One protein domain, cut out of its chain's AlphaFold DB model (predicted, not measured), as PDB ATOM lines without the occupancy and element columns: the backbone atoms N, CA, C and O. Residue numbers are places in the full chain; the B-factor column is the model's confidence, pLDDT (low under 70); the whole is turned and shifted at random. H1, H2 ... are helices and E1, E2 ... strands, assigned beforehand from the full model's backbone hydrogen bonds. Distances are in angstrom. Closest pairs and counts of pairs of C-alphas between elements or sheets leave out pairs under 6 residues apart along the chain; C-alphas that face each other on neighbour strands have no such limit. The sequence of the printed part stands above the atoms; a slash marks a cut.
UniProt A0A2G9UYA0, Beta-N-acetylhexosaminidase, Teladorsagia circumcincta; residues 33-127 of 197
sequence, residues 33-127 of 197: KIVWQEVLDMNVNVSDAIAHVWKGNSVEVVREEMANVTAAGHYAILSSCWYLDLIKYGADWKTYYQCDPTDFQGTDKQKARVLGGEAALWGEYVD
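AT A GLANCE: This is residues 33 to 127 of the 197 residues of the protein "Beta-N-acetylhexosaminidase" of Teladorsagia circumcincta (UniProt A0A2G9UYA0). A small slab of four short parallel strands, E1 to E4, has the one long helix, H2, packed along one of its faces, in two layers. Short H4 packs on the last residues of H2, while the long link of residues 79 to 92, H3 and residues 118 to 127 extend beyond the ends at which the strands finish. The printed part has 95 residues, with four named helices and four named strands in the order E1 H1 E2 H2 E3 H3 H4 E4, and the sheet order is E1 E2 E3 E4. The class is mixed, helices and strands, with under half of the residues in named elements. The whole is compact, with a radius of gyration of the C-alphas of 13.6 A, but elongated in outline, spanning 39 by 26 by 20 A.

HOW THE PARTS SIT: In the sheet, the inner strands E2, residues 50 to 53, and E3, residues 75 to 78, are parallel at 29 degrees, with N 51 and O 75 within hydrogen-bond range at 2.8 A. The edge strand E1, residues 34 to 36, is parallel to E2 at 27 degrees, with N 52 and O 35 at 2.8 A. The edge strand E4, residues 114 to 117, is parallel to E3 at 28 degrees, with N 115 and O 76 at 2.8 A. H2, residues 59 to 71, is on the sheet at a height of 9.2 A, over E3 and along the strands, at 3 degrees to E3 on the local plane; the closest C-alphas of H2 and E3, those of Thr 70 and Ala 76, are 6.8 A apart. H1, residues 38 to 41, only grazes the sheet, with residues 38 to 40. H1 and H2 are close but not clearly touching, their closest C-alphas, Leu 40 and Val 69, being 7.8 A apart. H4, residues 108 to 111, touches H2 at residues 67 to 71 alone, the closest C-alphas being those of Thr 70 and Gln 110, 5.1 A apart. H4 is not on the sheet, but only just, with 4 pairs of C-alphas within 10 A. H3, residues 93 to 98, is not on the sheet and is apart from H2 and H4. E1, H1, E2, then E2, H2, E3, then E3, H3, H4, E4 are strand-helix-strand units, parallel neighbour strands joined through helices, each with a right-handed crossover. Each O i to N i+4 pair in H2 and H3 is within hydrogen-bond range; H1 and H4 are too short for such a pair.

IN THESE COORDINATES: E1 begins at C-alpha 34, (-48.652, 0.623, 6.672). H2 measures 18.1 A from first to last C-alpha, E3 10.4 A and E2 9.4 A. E4 ends at C-alpha 117, (-45.084, -8.068, 13.638).

THE WHOLE: The two C-alphas farthest apart, those of Asn 45 and Gly 90, are 42.5 A apart. The printed part has no cut. The link from E3 to H3 is long, with 14 residues. The mean pLDDT of the printed part is 95.9, and no printed residue is under 70.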
ATOM      1  N   LYS A  33     -47.464   5.203   6.364       95.00
ATOM      2  CA  LYS A  33     -48.341   4.257   5.671       95.00
ATOM      3  C   LYS A  33     -47.881   2.852   6.007       95.00
ATOM      4  O   LYS A  33     -46.731   2.513   5.734       95.00
ATOM      5  N   ILE A  34     -48.783   2.074   6.589       97.25
ATOM      6  CA  ILE A  34     -48.652   0.623   6.672       97.25
ATOM      7  C   ILE A  34     -49.391   0.063   5.461       97.25
ATOM      8  O   ILE A  34     -50.545   0.425   5.226       97.25
ATOM      9  N   VAL A  35     -48.717  -0.764   4.672       97.06
ATOM     10  CA  VAL A  35     -49.289  -1.377   3.469       97.06
ATOM     11  C   VAL A  35     -49.013  -2.869   3.484       97.06
ATOM     12  O   VAL A  35     -47.935  -3.289   3.895       97.06
ATOM     13  N   TRP A  36     -49.963  -3.673   3.011       97.81
ATOM     14  CA  TRP A  36     -49.666  -5.065   2.681       97.81
ATOM     15  C   TRP A  36     -48.605  -5.124   1.580       97.81
ATOM     16  O   TRP A  36     -48.547  -4.231   0.724       97.81
ATOM     17  N   GLN A  37     -47.762  -6.157   1.625       96.75
ATOM     18  CA  GLN A  37     -46.570  -6.259   0.779       96.75
ATOM     19  C   GLN A  37     -46.837  -6.096  -0.724       96.75
ATOM     20  O   GLN A  37     -45.981  -5.572  -1.425       96.75
ATOM     21  N   GLU A  38     -48.032  -6.443  -1.222       95.19
ATOM     22  CA  GLU A  38     -48.398  -6.308  -2.636       95.19
ATOM     23  C   GLU A  38     -48.093  -4.918  -3.176       95.19
ATOM     24  O   GLU A  38     -47.618  -4.787  -4.300       95.19
ATOM     25  N   VAL A  39     -48.371  -3.872  -2.392       94.12
ATOM     26  CA  VAL A  39     -48.150  -2.485  -2.817       94.12
ATOM     27  C   VAL A  39     -46.688  -2.275  -3.219       94.12
ATOM     28  O   VAL A  39     -46.420  -1.620  -4.227       94.12
ATOM     29  N   LEU A  40     -45.755  -2.880  -2.482       93.31
ATOM     30  CA  LEU A  40     -44.325  -2.820  -2.769       93.31
ATOM     31  C   LEU A  40     -43.919  -3.804  -3.871       93.31
ATOM     32  O   LEU A  40     -43.201  -3.398  -4.782       93.31
ATOM     33  N   ASP A  41     -44.447  -5.035  -3.868       92.12
ATOM     34  CA  ASP A  41     -44.216  -6.039  -4.927       92.12
ATOM     35  C   ASP A  41     -44.578  -5.496  -6.319       92.12
ATOM     36  O   ASP A  41     -43.976  -5.835  -7.337       92.12
ATOM     37  N   MET A  42     -45.593  -4.633  -6.365       88.94
ATOM     38  CA  MET A  42     -46.084  -3.986  -7.576       88.94
ATOM     39  C   MET A  42     -45.341  -2.684  -7.903       88.94
ATOM     40  O   MET A  42     -45.780  -1.955  -8.788       88.94
ATOM     41  N   ASN A  43     -44.223  -2.371  -7.241       86.31
ATOM     42  CA  ASN A  43     -43.424  -1.162  -7.467       86.31
ATOM     43  C   ASN A  43     -44.225   0.151  -7.360       86.31
ATOM     44  O   ASN A  43     -43.905   1.136  -8.034       86.31
ATOM     45  N   VAL A  44     -45.268   0.195  -6.521       86.62
ATOM     46  CA  VAL A  44     -45.956   1.457  -6.228       86.62
ATOM     47  C   VAL A  44     -44.981   2.356  -5.477       86.62
ATOM     48  O   VAL A  44     -44.415   1.972  -4.454       86.62
ATOM     49  N   ASN A  45     -44.785   3.575  -5.975       82.69
ATOM     50  CA  ASN A  45     -43.832   4.502  -5.377       82.69
ATOM     51  C   ASN A  45     -44.367   5.065  -4.049       82.69
ATOM     52  O   ASN A  45     -45.077   6.071  -4.028       82.69
ATOM     53  N   VAL A  46     -44.005   4.418  -2.943       85.44
ATOM     54  CA  VAL A  46     -44.265   4.890  -1.582       85.44
ATOM     55  C   VAL A  46     -42.954   4.921  -0.806       85.44
ATOM     56  O   VAL A  46     -42.402   3.898  -0.427       85.44
ATOM     57  N   SER A  47     -42.419   6.117  -0.568       85.44
ATOM     58  CA  SER A  47     -41.187   6.254   0.211       85.44
ATOM     59  C   SER A  47     -41.445   5.988   1.694       85.44
ATOM     60  O   SER A  47     -42.459   6.418   2.245       85.44
ATOM     61  N   ASP A  48     -40.506   5.291   2.342       88.06
ATOM     62  CA  ASP A  48     -40.454   5.179   3.807       88.06
ATOM     63  C   ASP A  48     -41.754   4.621   4.448       88.06
ATOM     64  O   ASP A  48     -42.175   5.020   5.543       88.06
ATOM     65  N   ALA A  49     -42.413   3.708   3.719       94.94
ATOM     66  CA  ALA A  49     -43.539   2.906   4.187       94.94
ATOM     67  C   ALA A  49     -43.121   1.857   5.230       94.94
ATOM     68  O   ALA A  49     -41.944   1.509   5.362       94.94
ATOM     69  N   ILE A  50     -44.121   1.332   5.939       98.12
ATOM     70  CA  ILE A  50     -44.025   0.112   6.739       98.12
ATOM     71  C   ILE A  50     -44.683  -1.002   5.919       98.12
ATOM     72  O   ILE A  50     -45.898  -0.990   5.712       98.12
ATOM     73  N   ALA A  51     -43.888  -1.946   5.430       98.06
ATOM     74  CA  ALA A  51     -44.399  -3.120   4.746       98.06
ATOM     75  C   ALA A  51     -44.923  -4.128   5.762       98.06
ATOM     76  O   ALA A  51     -44.216  -4.491   6.702       98.06
ATOM     77  N   HIS A  52     -46.135  -4.611   5.542       98.62
ATOM     78  CA  HIS A  52     -46.685  -5.741   6.260       98.62
ATOM     79  C   HIS A  52     -46.529  -6.996   5.398       98.62
ATOM     80  O   HIS A  52     -47.283  -7.219   4.445       98.62
ATOM     81  N   VAL A  53     -45.502  -7.785   5.719       98.50
ATOM     82  CA  VAL A  53     -45.150  -9.025   5.020       98.50
ATOM     83  C   VAL A  53     -46.041 -10.148   5.542       98.50
ATOM     84  O   VAL A  53     -45.988 -10.487   6.726       98.50
ATOM     85  N   TRP A  54     -46.896 -10.674   4.666       98.06
ATOM     86  CA  TRP A  54     -47.966 -11.613   5.030       98.06
ATOM     87  C   TRP A  54     -48.059 -12.838   4.117       98.06
ATOM     88  O   TRP A  54     -48.594 -13.871   4.516       98.06
ATOM     89  N   LYS A  55     -47.521 -12.748   2.898       96.88
ATOM     90  CA  LYS A  55     -47.397 -13.866   1.965       96.88
ATOM     91  C   LYS A  55     -46.092 -14.618   2.207       96.88
ATOM     92  O   LYS A  55     -45.180 -14.153   2.891       96.88
ATOM     93  N   GLY A  56     -46.015 -15.788   1.589       92.19
ATOM     94  CA  GLY A  56     -44.864 -16.680   1.630       92.19
ATOM     95  C   GLY A  56     -45.326 -18.094   1.937       92.19
ATOM     96  O   GLY A  56     -45.914 -18.361   2.979       92.19
ATOM     97  N   ASN A  57     -45.092 -19.007   1.002       85.81
ATOM     98  CA  ASN A  57     -45.434 -20.422   1.154       85.81
ATOM     99  C   ASN A  57     -44.320 -21.231   1.838       85.81
ATOM    100  O   ASN A  57     -44.538 -22.389   2.194       85.81
ATOM    101  N   SER A  58     -43.139 -20.637   2.020       92.75
ATOM    102  CA  SER A  58     -42.008 -21.218   2.732       92.75
ATOM    103  C   SER A  58     -41.273 -20.154   3.545       92.75
ATOM    104  O   SER A  58     -41.428 -18.951   3.314       92.75
ATOM    105  N   VAL A  59     -40.460 -20.601   4.502       91.56
ATOM    106  CA  VAL A  59     -39.655 -19.712   5.350       91.56
ATOM    107  C   VAL A  59     -38.658 -18.916   4.503       91.56
ATOM    108  O   VAL A  59     -38.425 -17.745   4.771       91.56
ATOM    109  N   GLU A  60     -38.107 -19.521   3.454       95.12
ATOM    110  CA  GLU A  60     -37.145 -18.896   2.545       95.12
ATOM    111  C   GLU A  60     -37.766 -17.705   1.812       95.12
ATOM    112  O   GLU A  60     -37.193 -16.620   1.840       95.12
ATOM    113  N   VAL A  61     -38.975 -17.868   1.260       95.94
ATOM    114  CA  VAL A  61     -39.691 -16.781   0.569       95.94
ATOM    115  C   VAL A  61     -39.987 -15.624   1.523       95.94
ATOM    116  O   VAL A  61     -39.815 -14.463   1.165       95.94
ATOM    117  N   VAL A  62     -40.390 -15.926   2.761       97.12
ATOM    118  CA  VAL A  62     -40.633 -14.891   3.780       97.12
ATOM    119  C   VAL A  62     -39.341 -14.142   4.118       97.12
ATOM    120  O   VAL A  62     -39.344 -12.917   4.210       97.12
ATOM    121  N   ARG A  63     -38.221 -14.855   4.284       97.38
ATOM    122  CA  ARG A  63     -36.913 -14.247   4.577       97.38
ATOM    123  C   ARG A  63     -36.416 -13.366   3.437       97.38
ATOM    124  O   ARG A  63     -35.892 -12.286   3.702       97.38
ATOM    125  N   GLU A  64     -36.572 -13.819   2.198       97.50
ATOM    126  CA  GLU A  64     -36.234 -13.039   1.006       97.50
ATOM    127  C   GLU A  64     -37.056 -11.753   0.941       97.50
ATOM    128  O   GLU A  64     -36.493 -10.682   0.734       97.50
ATOM    129  N   GLU A  65     -38.359 -11.827   1.214       98.00
ATOM    130  CA  GLU A  65     -39.226 -10.650   1.222       98.00
ATOM    131  C   GLU A  65     -38.828  -9.643   2.312       98.00
ATOM    132  O   GLU A  65     -38.661  -8.453   2.042       98.00
ATOM    133  N   MET A  66     -38.559 -10.120   3.534       98.38
ATOM    134  CA  MET A  66     -38.050  -9.275   4.622       98.38
ATOM    135  C   MET A  66     -36.712  -8.607   4.254       98.38
ATOM    136  O   MET A  66     -36.501  -7.424   4.545       98.38
ATOM    137  N   ALA A  67     -35.816  -9.331   3.575       98.25
ATOM    138  CA  ALA A  67     -34.555  -8.784   3.085       98.25
ATOM    139  C   ALA A  67     -34.772  -7.723   1.992       98.25
ATOM    140  O   ALA A  67     -34.162  -6.655   2.054       98.25
ATOM    141  N   ASN A  68     -35.661  -7.979   1.029       97.12
ATOM    142  CA  ASN A  68     -35.951  -7.086  -0.095       97.12
ATOM    143  C   ASN A  68     -36.575  -5.768   0.370       97.12
ATOM    144  O   ASN A  68     -36.076  -4.692   0.032       97.12
ATOM    145  N   VAL A  69     -37.611  -5.841   1.207       97.12
ATOM    146  CA  VAL A  69     -38.290  -4.669   1.777       97.12
ATOM    147  C   VAL A  69     -37.307  -3.784   2.543       97.12
ATOM    148  O   VAL A  69     -37.258  -2.565   2.347       97.12
ATOM    149  N   THR A  70     -36.492  -4.387   3.412       97.69
ATOM    150  CA  THR A  70     -35.539  -3.630   4.233       97.69
ATOM    151  C   THR A  70     -34.355  -3.108   3.414       97.69
ATOM    152  O   THR A  70     -33.862  -2.013   3.696       97.69
ATOM    153  N   ALA A  71     -33.925  -3.822   2.363       96.88
ATOM    154  CA  ALA A  71     -32.939  -3.349   1.383       96.88
ATOM    155  C   ALA A  71     -33.440  -2.139   0.581       96.88
ATOM    156  O   ALA A  71     -32.672  -1.206   0.350       96.88
ATOM    157  N   ALA A  72     -34.727  -2.122   0.226       95.38
ATOM    158  CA  ALA A  72     -35.390  -0.989  -0.420       95.38
ATOM    159  C   ALA A  72     -35.556   0.232   0.513       95.38
ATOM    160  O   ALA A  72     -35.967   1.307   0.079       95.38
ATOM    161  N   GLY A  73     -35.191   0.096   1.793       95.62
ATOM    162  CA  GLY A  73     -35.196   1.180   2.773       95.62
ATOM    163  C   GLY A  73     -36.521   1.351   3.514       95.62
ATOM    164  O   GLY A  73     -36.647   2.296   4.294       95.62
ATOM    165  N   HIS A  74     -37.479   0.445   3.317       96.94
ATOM    166  CA  HIS A  74     -38.743   0.431   4.045       96.94
ATOM    167  C   HIS A  74     -38.586  -0.204   5.427       96.94
ATOM    168  O   HIS A  74     -37.694  -1.020   5.670       96.94
ATOM    169  N   TYR A  75     -39.467   0.183   6.342       98.19
ATOM    170  CA  TYR A  75     -39.667  -0.552   7.585       98.19
ATOM    171  C   TYR A  75     -40.491  -1.812   7.319       98.19
ATOM    172  O   TYR A  75     -41.237  -1.857   6.342       98.19
ATOM    173  N   ALA A  76     -40.388  -2.815   8.188       98.31
ATOM    174  CA  ALA A  76     -41.114  -4.072   8.031       98.31
ATOM    175  C   ALA A  76     -41.799  -4.514   9.330       98.31
ATOM    176  O   ALA A  76     -41.225  -4.398  10.415       98.31
ATOM    177  N   ILE A  77     -43.004  -5.058   9.196       98.62
ATOM    178  CA  ILE A  77     -43.694  -5.870  10.201       98.62
ATOM    179  C   ILE A  77     -44.059  -7.218   9.567       98.62
ATOM    180  O   ILE A  77     -44.426  -7.274   8.392       98.62
ATOM    181  N   LEU A  78     -43.933  -8.305  10.328       98.56
ATOM    182  CA  LEU A  78     -44.167  -9.667   9.837       98.56
ATOM    183  C   LEU A  78     -45.469 -10.262  10.386       98.56
ATOM    184  O   LEU A  78     -45.709 -10.217  11.588       98.56
ATOM    185  N   SER A  79     -46.258 -10.907   9.531       98.00
ATOM    186  CA  SER A  79     -47.341 -11.808   9.949       98.00
ATOM    187  C   SER A  79     -47.381 -13.131   9.190       98.00
ATOM    188  O   SER A  79     -48.098 -14.021   9.632       98.00
ATOM    189  N   SER A  80     -46.604 -13.332   8.112       97.00
ATOM    190  CA  SER A  80     -46.708 -14.526   7.242       97.00
ATOM    191  C   SER A  80     -46.661 -15.869   7.979       97.00
ATOM    192  O   SER A  80     -47.327 -16.826   7.596       97.00
ATOM    193  N   CYS A  81     -45.872 -15.958   9.050       95.25
ATOM    194  CA  CYS A  81     -45.737 -17.164   9.866       95.25
ATOM    195  C   CYS A  81     -46.694 -17.211  11.072       95.25
ATOM    196  O   CYS A  81     -46.663 -18.183  11.821       95.25
ATOM    197  N   TRP A  82     -47.532 -16.190  11.270       97.62
ATOM    198  CA  TRP A  82     -48.423 -15.999  12.422       97.62
ATOM    199  C   TRP A  82     -49.891 -15.853  12.009       97.62
ATOM    200  O   TRP A  82     -50.632 -15.051  12.572       97.62
ATOM    201  N   TYR A  83     -50.323 -16.665  11.043       97.81
ATOM    202  CA  TYR A  83     -51.735 -16.837  10.694       97.81
ATOM    203  C   TYR A  83     -52.364 -17.863  11.638       97.81
ATOM    204  O   TYR A  83     -52.179 -19.077  11.492       97.81
ATOM    205  N   LEU A  84     -53.069 -17.372  12.652       98.31
ATOM    206  CA  LEU A  84     -53.734 -18.182  13.668       98.31
ATOM    207  C   LEU A  84     -55.086 -18.710  13.172       98.31
ATOM    208  O   LEU A  84     -55.578 -19.710  13.691       98.31
ATOM    209  N   ASP A  85     -55.702 -18.097  12.170       97.75
ATOM    210  CA  ASP A  85     -56.898 -18.630  11.506       97.75
ATOM    211  C   ASP A  85     -56.632 -19.987  10.833       97.75
ATOM    212  O   ASP A  85     -57.500 -20.866  10.863       97.75
ATOM    213  N   LEU A  86     -55.406 -20.206  10.342       96.56
ATOM    214  CA  LEU A  86     -54.943 -21.457   9.739       96.56
ATOM    215  C   LEU A  86     -54.606 -22.519  10.798       96.56
ATOM    216  O   LEU A  86     -53.442 -22.824  11.066       96.56
ATOM    217  N   ILE A  87     -55.641 -23.101  11.404       96.31
ATOM    218  CA  ILE A  87     -55.492 -24.140  12.430       96.31
ATOM    219  C   ILE A  87     -54.853 -25.425  11.876       96.31
ATOM    220  O   ILE A  87     -55.164 -25.882  10.775       96.31
ATOM    221  N   LYS A  88     -53.986 -26.052  12.677       94.81
ATOM    222  CA  LYS A  88     -53.394 -27.371  12.403       94.81
ATOM    223  C   LYS A  88     -53.565 -28.274  13.619       94.81
ATOM    224  O   LYS A  88     -53.638 -27.800  14.746       94.81
ATOM    225  N   TYR A  89     -53.630 -29.585  13.394       95.31
ATOM    226  CA  TYR A  89     -53.656 -30.542  14.498       95.31
ATOM    227  C   TYR A  89     -52.324 -30.529  15.265       95.31
ATOM    228  O   TYR A  89     -51.254 -30.544  14.655       95.31
ATOM    229  N   GLY A  90     -52.399 -30.559  16.598       95.00
ATOM    230  CA  GLY A  90     -51.242 -30.556  17.494       95.00
ATOM    231  C   GLY A  90     -50.862 -29.163  18.012       95.00
ATOM    232  O   GLY A  90     -51.636 -28.217  17.937       95.00
ATOM    233  N   ALA A  91     -49.658 -29.060  18.575       95.94
ATOM    234  CA  ALA A  91     -49.123 -27.850  19.202       95.94
ATOM    235  C   ALA A  91     -48.516 -26.881  18.163       95.94
ATOM    236  O   ALA A  91     -47.301 -26.674  18.116       95.94
ATOM    237  N   ASP A  92     -49.361 -26.313  17.305       96.56
ATOM    238  CA  ASP A  92     -48.977 -25.371  16.241       96.56
ATOM    239  C   ASP A  92     -48.283 -24.097  16.763       96.56
ATOM    240  O   ASP A  92     -47.414 -23.553  16.076       96.56
ATOM    241  N   TRP A  93     -48.549 -23.694  18.013       97.31
ATOM    242  CA  TRP A  93     -47.879 -22.575  18.690       97.31
ATOM    243  C   TRP A  93     -46.352 -22.677  18.669       97.31
ATOM    244  O   TRP A  93     -45.677 -21.649  18.658       97.31
ATOM    245  N   LYS A  94     -45.792 -23.895  18.610       96.62
ATOM    246  CA  LYS A  94     -44.344 -24.115  18.501       96.62
ATOM    247  C   LYS A  94     -43.773 -23.482  17.233       96.62
ATOM    248  O   LYS A  94     -42.728 -22.841  17.289       96.62
ATOM    249  N   THR A  95     -44.486 -23.601  16.111       94.56
ATOM    250  CA  THR A  95     -44.070 -22.981  14.843       94.56
ATOM    251  C   THR A  95     -44.155 -21.461  14.898       94.56
ATOM    252  O   THR A  95     -43.256 -20.782  14.410       94.56
ATOM    253  N   TYR A  96     -45.172 -20.919  15.575       96.44
ATOM    254  CA  TYR A  96     -45.295 -19.478  15.793       96.44
ATOM    255  C   TYR A  96     -44.154 -18.953  16.666       96.44
ATOM    256  O   TYR A  96     -43.543 -17.937  16.340       96.44
ATOM    257  N   TYR A  97     -43.820 -19.679  17.733       97.12
ATOM    258  CA  TYR A  97     -42.740 -19.329  18.650       97.12
ATOM    259  C   TYR A  97     -41.371 -19.306  17.962       97.12
ATOM    260  O   TYR A  97     -40.545 -18.446  18.253       97.12
ATOM    261  N   GLN A  98     -41.118 -20.233  17.034       93.69
ATOM    262  CA  GLN A  98     -39.847 -20.336  16.309       93.69
ATOM    263  C   GLN A  98     -39.665 -19.297  15.201       93.69
ATOM    264  O   GLN A  98     -38.542 -19.110  14.736       93.69
ATOM    265  N   CYS A  99     -40.730 -18.629  14.764       93.81
ATOM    266  CA  CYS A  99     -40.605 -17.612  13.732       93.81
ATOM    267  C   CYS A  99     -39.883 -16.371  14.274       93.81
ATOM    268  O   CYS A  99     -40.331 -15.774  15.249       93.81
ATOM    269  N   ASP A 100     -38.781 -15.974  13.639       94.12
ATOM    270  CA  ASP A 100     -38.012 -14.776  13.983       94.12
ATOM    271  C   ASP A 100     -38.039 -13.795  12.798       94.12
ATOM    272  O   ASP A 100     -37.526 -14.123  11.723       94.12
ATOM    273  N   PRO A 101     -38.611 -12.585  12.960       95.56
ATOM    274  CA  PRO A 101     -38.718 -11.613  11.874       95.56
ATOM    275  C   PRO A 101     -37.366 -11.018  11.441       95.56
ATOM    276  O   PRO A 101     -37.300 -10.324  10.429       95.56
ATOM    277  N   THR A 102     -36.283 -11.279  12.178       95.94
ATOM    278  CA  THR A 102     -34.921 -10.802  11.882       95.94
ATOM    279  C   THR A 102     -33.987 -11.890  11.340       95.94
ATOM    280  O   THR A 102     -32.819 -11.615  11.022       95.94
ATOM    281  N   ASP A 103     -34.486 -13.120  11.194       94.75
ATOM    282  CA  ASP A 103     -33.724 -14.267  10.698       94.75
ATOM    283  C   ASP A 103     -33.688 -14.315   9.164       94.75
ATOM    284  O   ASP A 103     -34.152 -15.258   8.535       94.75
ATOM    285  N   PHE A 104     -33.143 -13.266   8.550       97.25
ATOM    286  CA  PHE A 104     -32.871 -13.186   7.116       97.25
ATOM    287  C   PHE A 104     -31.444 -12.683   6.857       97.25
ATOM    288  O   PHE A 104     -30.780 -12.125   7.742       97.25
ATOM    289  N   GLN A 105     -30.959 -12.878   5.629       97.75
ATOM    290  CA  GLN A 105     -29.662 -12.364   5.201       97.75
ATOM    291  C   GLN A 105     -29.752 -10.850   4.965       97.75
ATOM    292  O   GLN A 105     -30.355 -10.388   4.002       97.75
ATOM    293  N   GLY A 106     -29.122 -10.072   5.843       97.31
ATOM    294  CA  GLY A 106     -29.101  -8.616   5.765       97.31
ATOM    295  C   GLY A 106     -28.121  -8.008   6.765       97.31
ATOM    296  O   GLY A 106     -27.718  -8.650   7.734       97.31
ATOM    297  N   THR A 107     -27.727  -6.765   6.510       98.25
ATOM    298  CA  THR A 107     -26.908  -5.946   7.414       98.25
ATOM    299  C   THR A 107     -27.671  -5.589   8.691       98.25
ATOM    300  O   THR A 107     -28.901  -5.535   8.690       98.25
ATOM    301  N   ASP A 108     -26.959  -5.222   9.759       97.94
ATOM    302  CA  ASP A 108     -27.588  -4.745  11.002       97.94
ATOM    303  C   ASP A 108     -28.512  -3.544  10.761       97.94
ATOM    304  O   ASP A 108     -29.563  -3.424  11.383       97.94
ATOM    305  N   LYS A 109     -28.169  -2.681   9.793       97.88
ATOM    306  CA  LYS A 109     -29.015  -1.551   9.382       97.88
ATOM    307  C   LYS A 109     -30.330  -2.002   8.749       97.88
ATOM    308  O   LYS A 109     -31.341  -1.348   8.972       97.88
ATOM    309  N   GLN A 110     -30.322  -3.079   7.964       98.19
ATOM    310  CA  GLN A 110     -31.543  -3.662   7.398       98.19
ATOM    311  C   GLN A 110     -32.375  -4.333   8.491       98.19
ATOM    312  O   GLN A 110     -33.568  -4.067   8.591       98.19
ATOM    313  N   LYS A 111     -31.747  -5.120   9.373       98.06
ATOM    314  CA  LYS A 111     -32.438  -5.760  10.504       98.06
ATOM    315  C   LYS A 111     -33.056  -4.741  11.465       98.06
ATOM    316  O   LYS A 111     -34.177  -4.939  11.913       98.06
ATOM    317  N   ALA A 112     -32.400  -3.603  11.693       97.94
ATOM    318  CA  ALA A 112     -32.932  -2.498  12.493       97.94
ATOM    319  C   ALA A 112     -34.173  -1.809  11.885       97.94
ATOM    320  O   ALA A 112     -34.801  -0.988  12.551       97.94
ATOM    321  N   ARG A 113     -34.537  -2.111  10.629       98.00
ATOM    322  CA  ARG A 113     -35.791  -1.646  10.011       98.00
ATOM    323  C   ARG A 113     -36.983  -2.556  10.301       98.00
ATOM    324  O   ARG A 113     -38.110  -2.187   9.974       98.00
ATOM    325  N   VAL A 114     -36.765  -3.714  10.917       98.25
ATOM    326  CA  VAL A 114     -37.845  -4.575  11.397       98.25
ATOM    327  C   VAL A 114     -38.411  -3.981  12.682       98.25
ATOM    328  O   VAL A 114     -37.699  -3.835  13.671       98.25
ATOM    329  N   LEU A 115     -39.694  -3.624  12.662       98.25
ATOM    330  CA  LEU A 115     -40.388  -3.005  13.794       98.25
ATOM    331  C   LEU A 115     -41.077  -4.029  14.706       98.25
ATOM    332  O   LEU A 115     -41.451  -3.688  15.824       98.25
ATOM    333  N   GLY A 116     -41.264  -5.262  14.232       97.81
ATOM    334  CA  GLY A 116     -41.957  -6.327  14.952       97.81
ATOM    335  C   GLY A 116     -42.861  -7.122  14.018       97.81
ATOM    336  O   GLY A 116     -42.460  -7.475  12.907       97.81
ATOM    337  N   GLY A 117     -44.090  -7.387  14.453       98.25
ATOM    338  CA  GLY A 117     -45.084  -8.068  13.638       98.25
ATOM    339  C   GLY A 117     -46.405  -8.310  14.355       98.25
ATOM    340  O   GLY A 117     -46.628  -7.784  15.445       98.25
ATOM    341  N   GLU A 118     -47.289  -9.070  13.717       98.62
ATOM    342  CA  GLU A 118     -48.685  -9.220  14.129       98.62
ATOM    343  C   GLU A 118     -49.137 -10.682  14.048       98.62
ATOM    344  O   GLU A 118     -48.868 -11.383  13.073       98.62
ATOM    345  N   ALA A 119     -49.860 -11.141  15.074       98.56
ATOM    346  CA  ALA A 119     -50.604 -12.395  15.022       98.56
ATOM    347  C   ALA A 119     -51.952 -12.141  14.336       98.56
ATOM    348  O   ALA A 119     -52.810 -11.449  14.888       98.56
ATOM    349  N   ALA A 120     -52.141 -12.696  13.142       98.25
ATOM    350  CA  ALA A 120     -53.356 -12.516  12.362       98.25
ATOM    351  C   ALA A 120     -54.382 -13.602  12.711       98.25
ATOM    352  O   ALA A 120     -54.068 -14.789  12.709       98.25
ATOM    353  N   LEU A 121     -55.620 -13.201  13.000       98.44
ATOM    354  CA  LEU A 121     -56.755 -14.111  13.139       98.44
ATOM    355  C   LEU A 121     -57.889 -13.609  12.248       98.44
ATOM    356  O   LEU A 121     -58.715 -12.801  12.674       98.44
ATOM    357  N   TRP A 122     -57.886 -14.064  10.999       98.44
ATOM    358  CA  TRP A 122     -58.908 -13.710  10.021       98.44
ATOM    359  C   TRP A 122     -60.275 -14.342  10.342       98.44
ATOM    360  O   TRP A 122     -60.388 -15.362  11.030       98.44
ATOM    361  N   GLY A 123     -61.335 -13.654   9.913       98.50
ATOM    362  CA  GLY A 123     -62.707 -13.846  10.389       98.50
ATOM    363  C   GLY A 123     -63.533 -14.905   9.658       98.50
ATOM    364  O   GLY A 123     -64.680 -15.124  10.031       98.50
ATOM    365  N   GLU A 124     -63.004 -15.571   8.630       98.62
ATOM    366  CA  GLU A 124     -63.764 -16.480   7.754       98.62
ATOM    367  C   GLU A 124     -64.442 -17.613   8.532       98.62
ATOM    368  O   GLU A 124     -65.549 -18.029   8.198       98.62
ATOM    369  N   TYR A 125     -63.778 -18.093   9.586       98.06
ATOM    370  CA  TYR A 125     -64.258 -19.166  10.462       98.06
ATOM    371  C   TYR A 125     -64.163 -18.788  11.944       98.06
ATOM    372  O   TYR A 125     -64.020 -19.675  12.796       98.06
ATOM    373  N   VAL A 126     -64.146 -17.488  12.249       98.56
ATOM    374  CA  VAL A 126     -63.957 -16.958  13.602       98.56
ATOM    375  C   VAL A 126     -65.067 -15.983  13.942       98.56
ATOM    376  O   VAL A 126     -65.297 -15.014  13.228       98.56
ATOM    377  N   ASP A 127     -65.715 -16.218  15.074       98.31
ATOM    378  CA  ASP A 127     -66.732 -15.334  15.626       98.31
ATOM    379  C   ASP A 127     -66.697 -15.365  17.166       98.31
ATOM    380  O   ASP A 127     -65.779 -15.909  17.791       98.31
TER     381      ASP A 127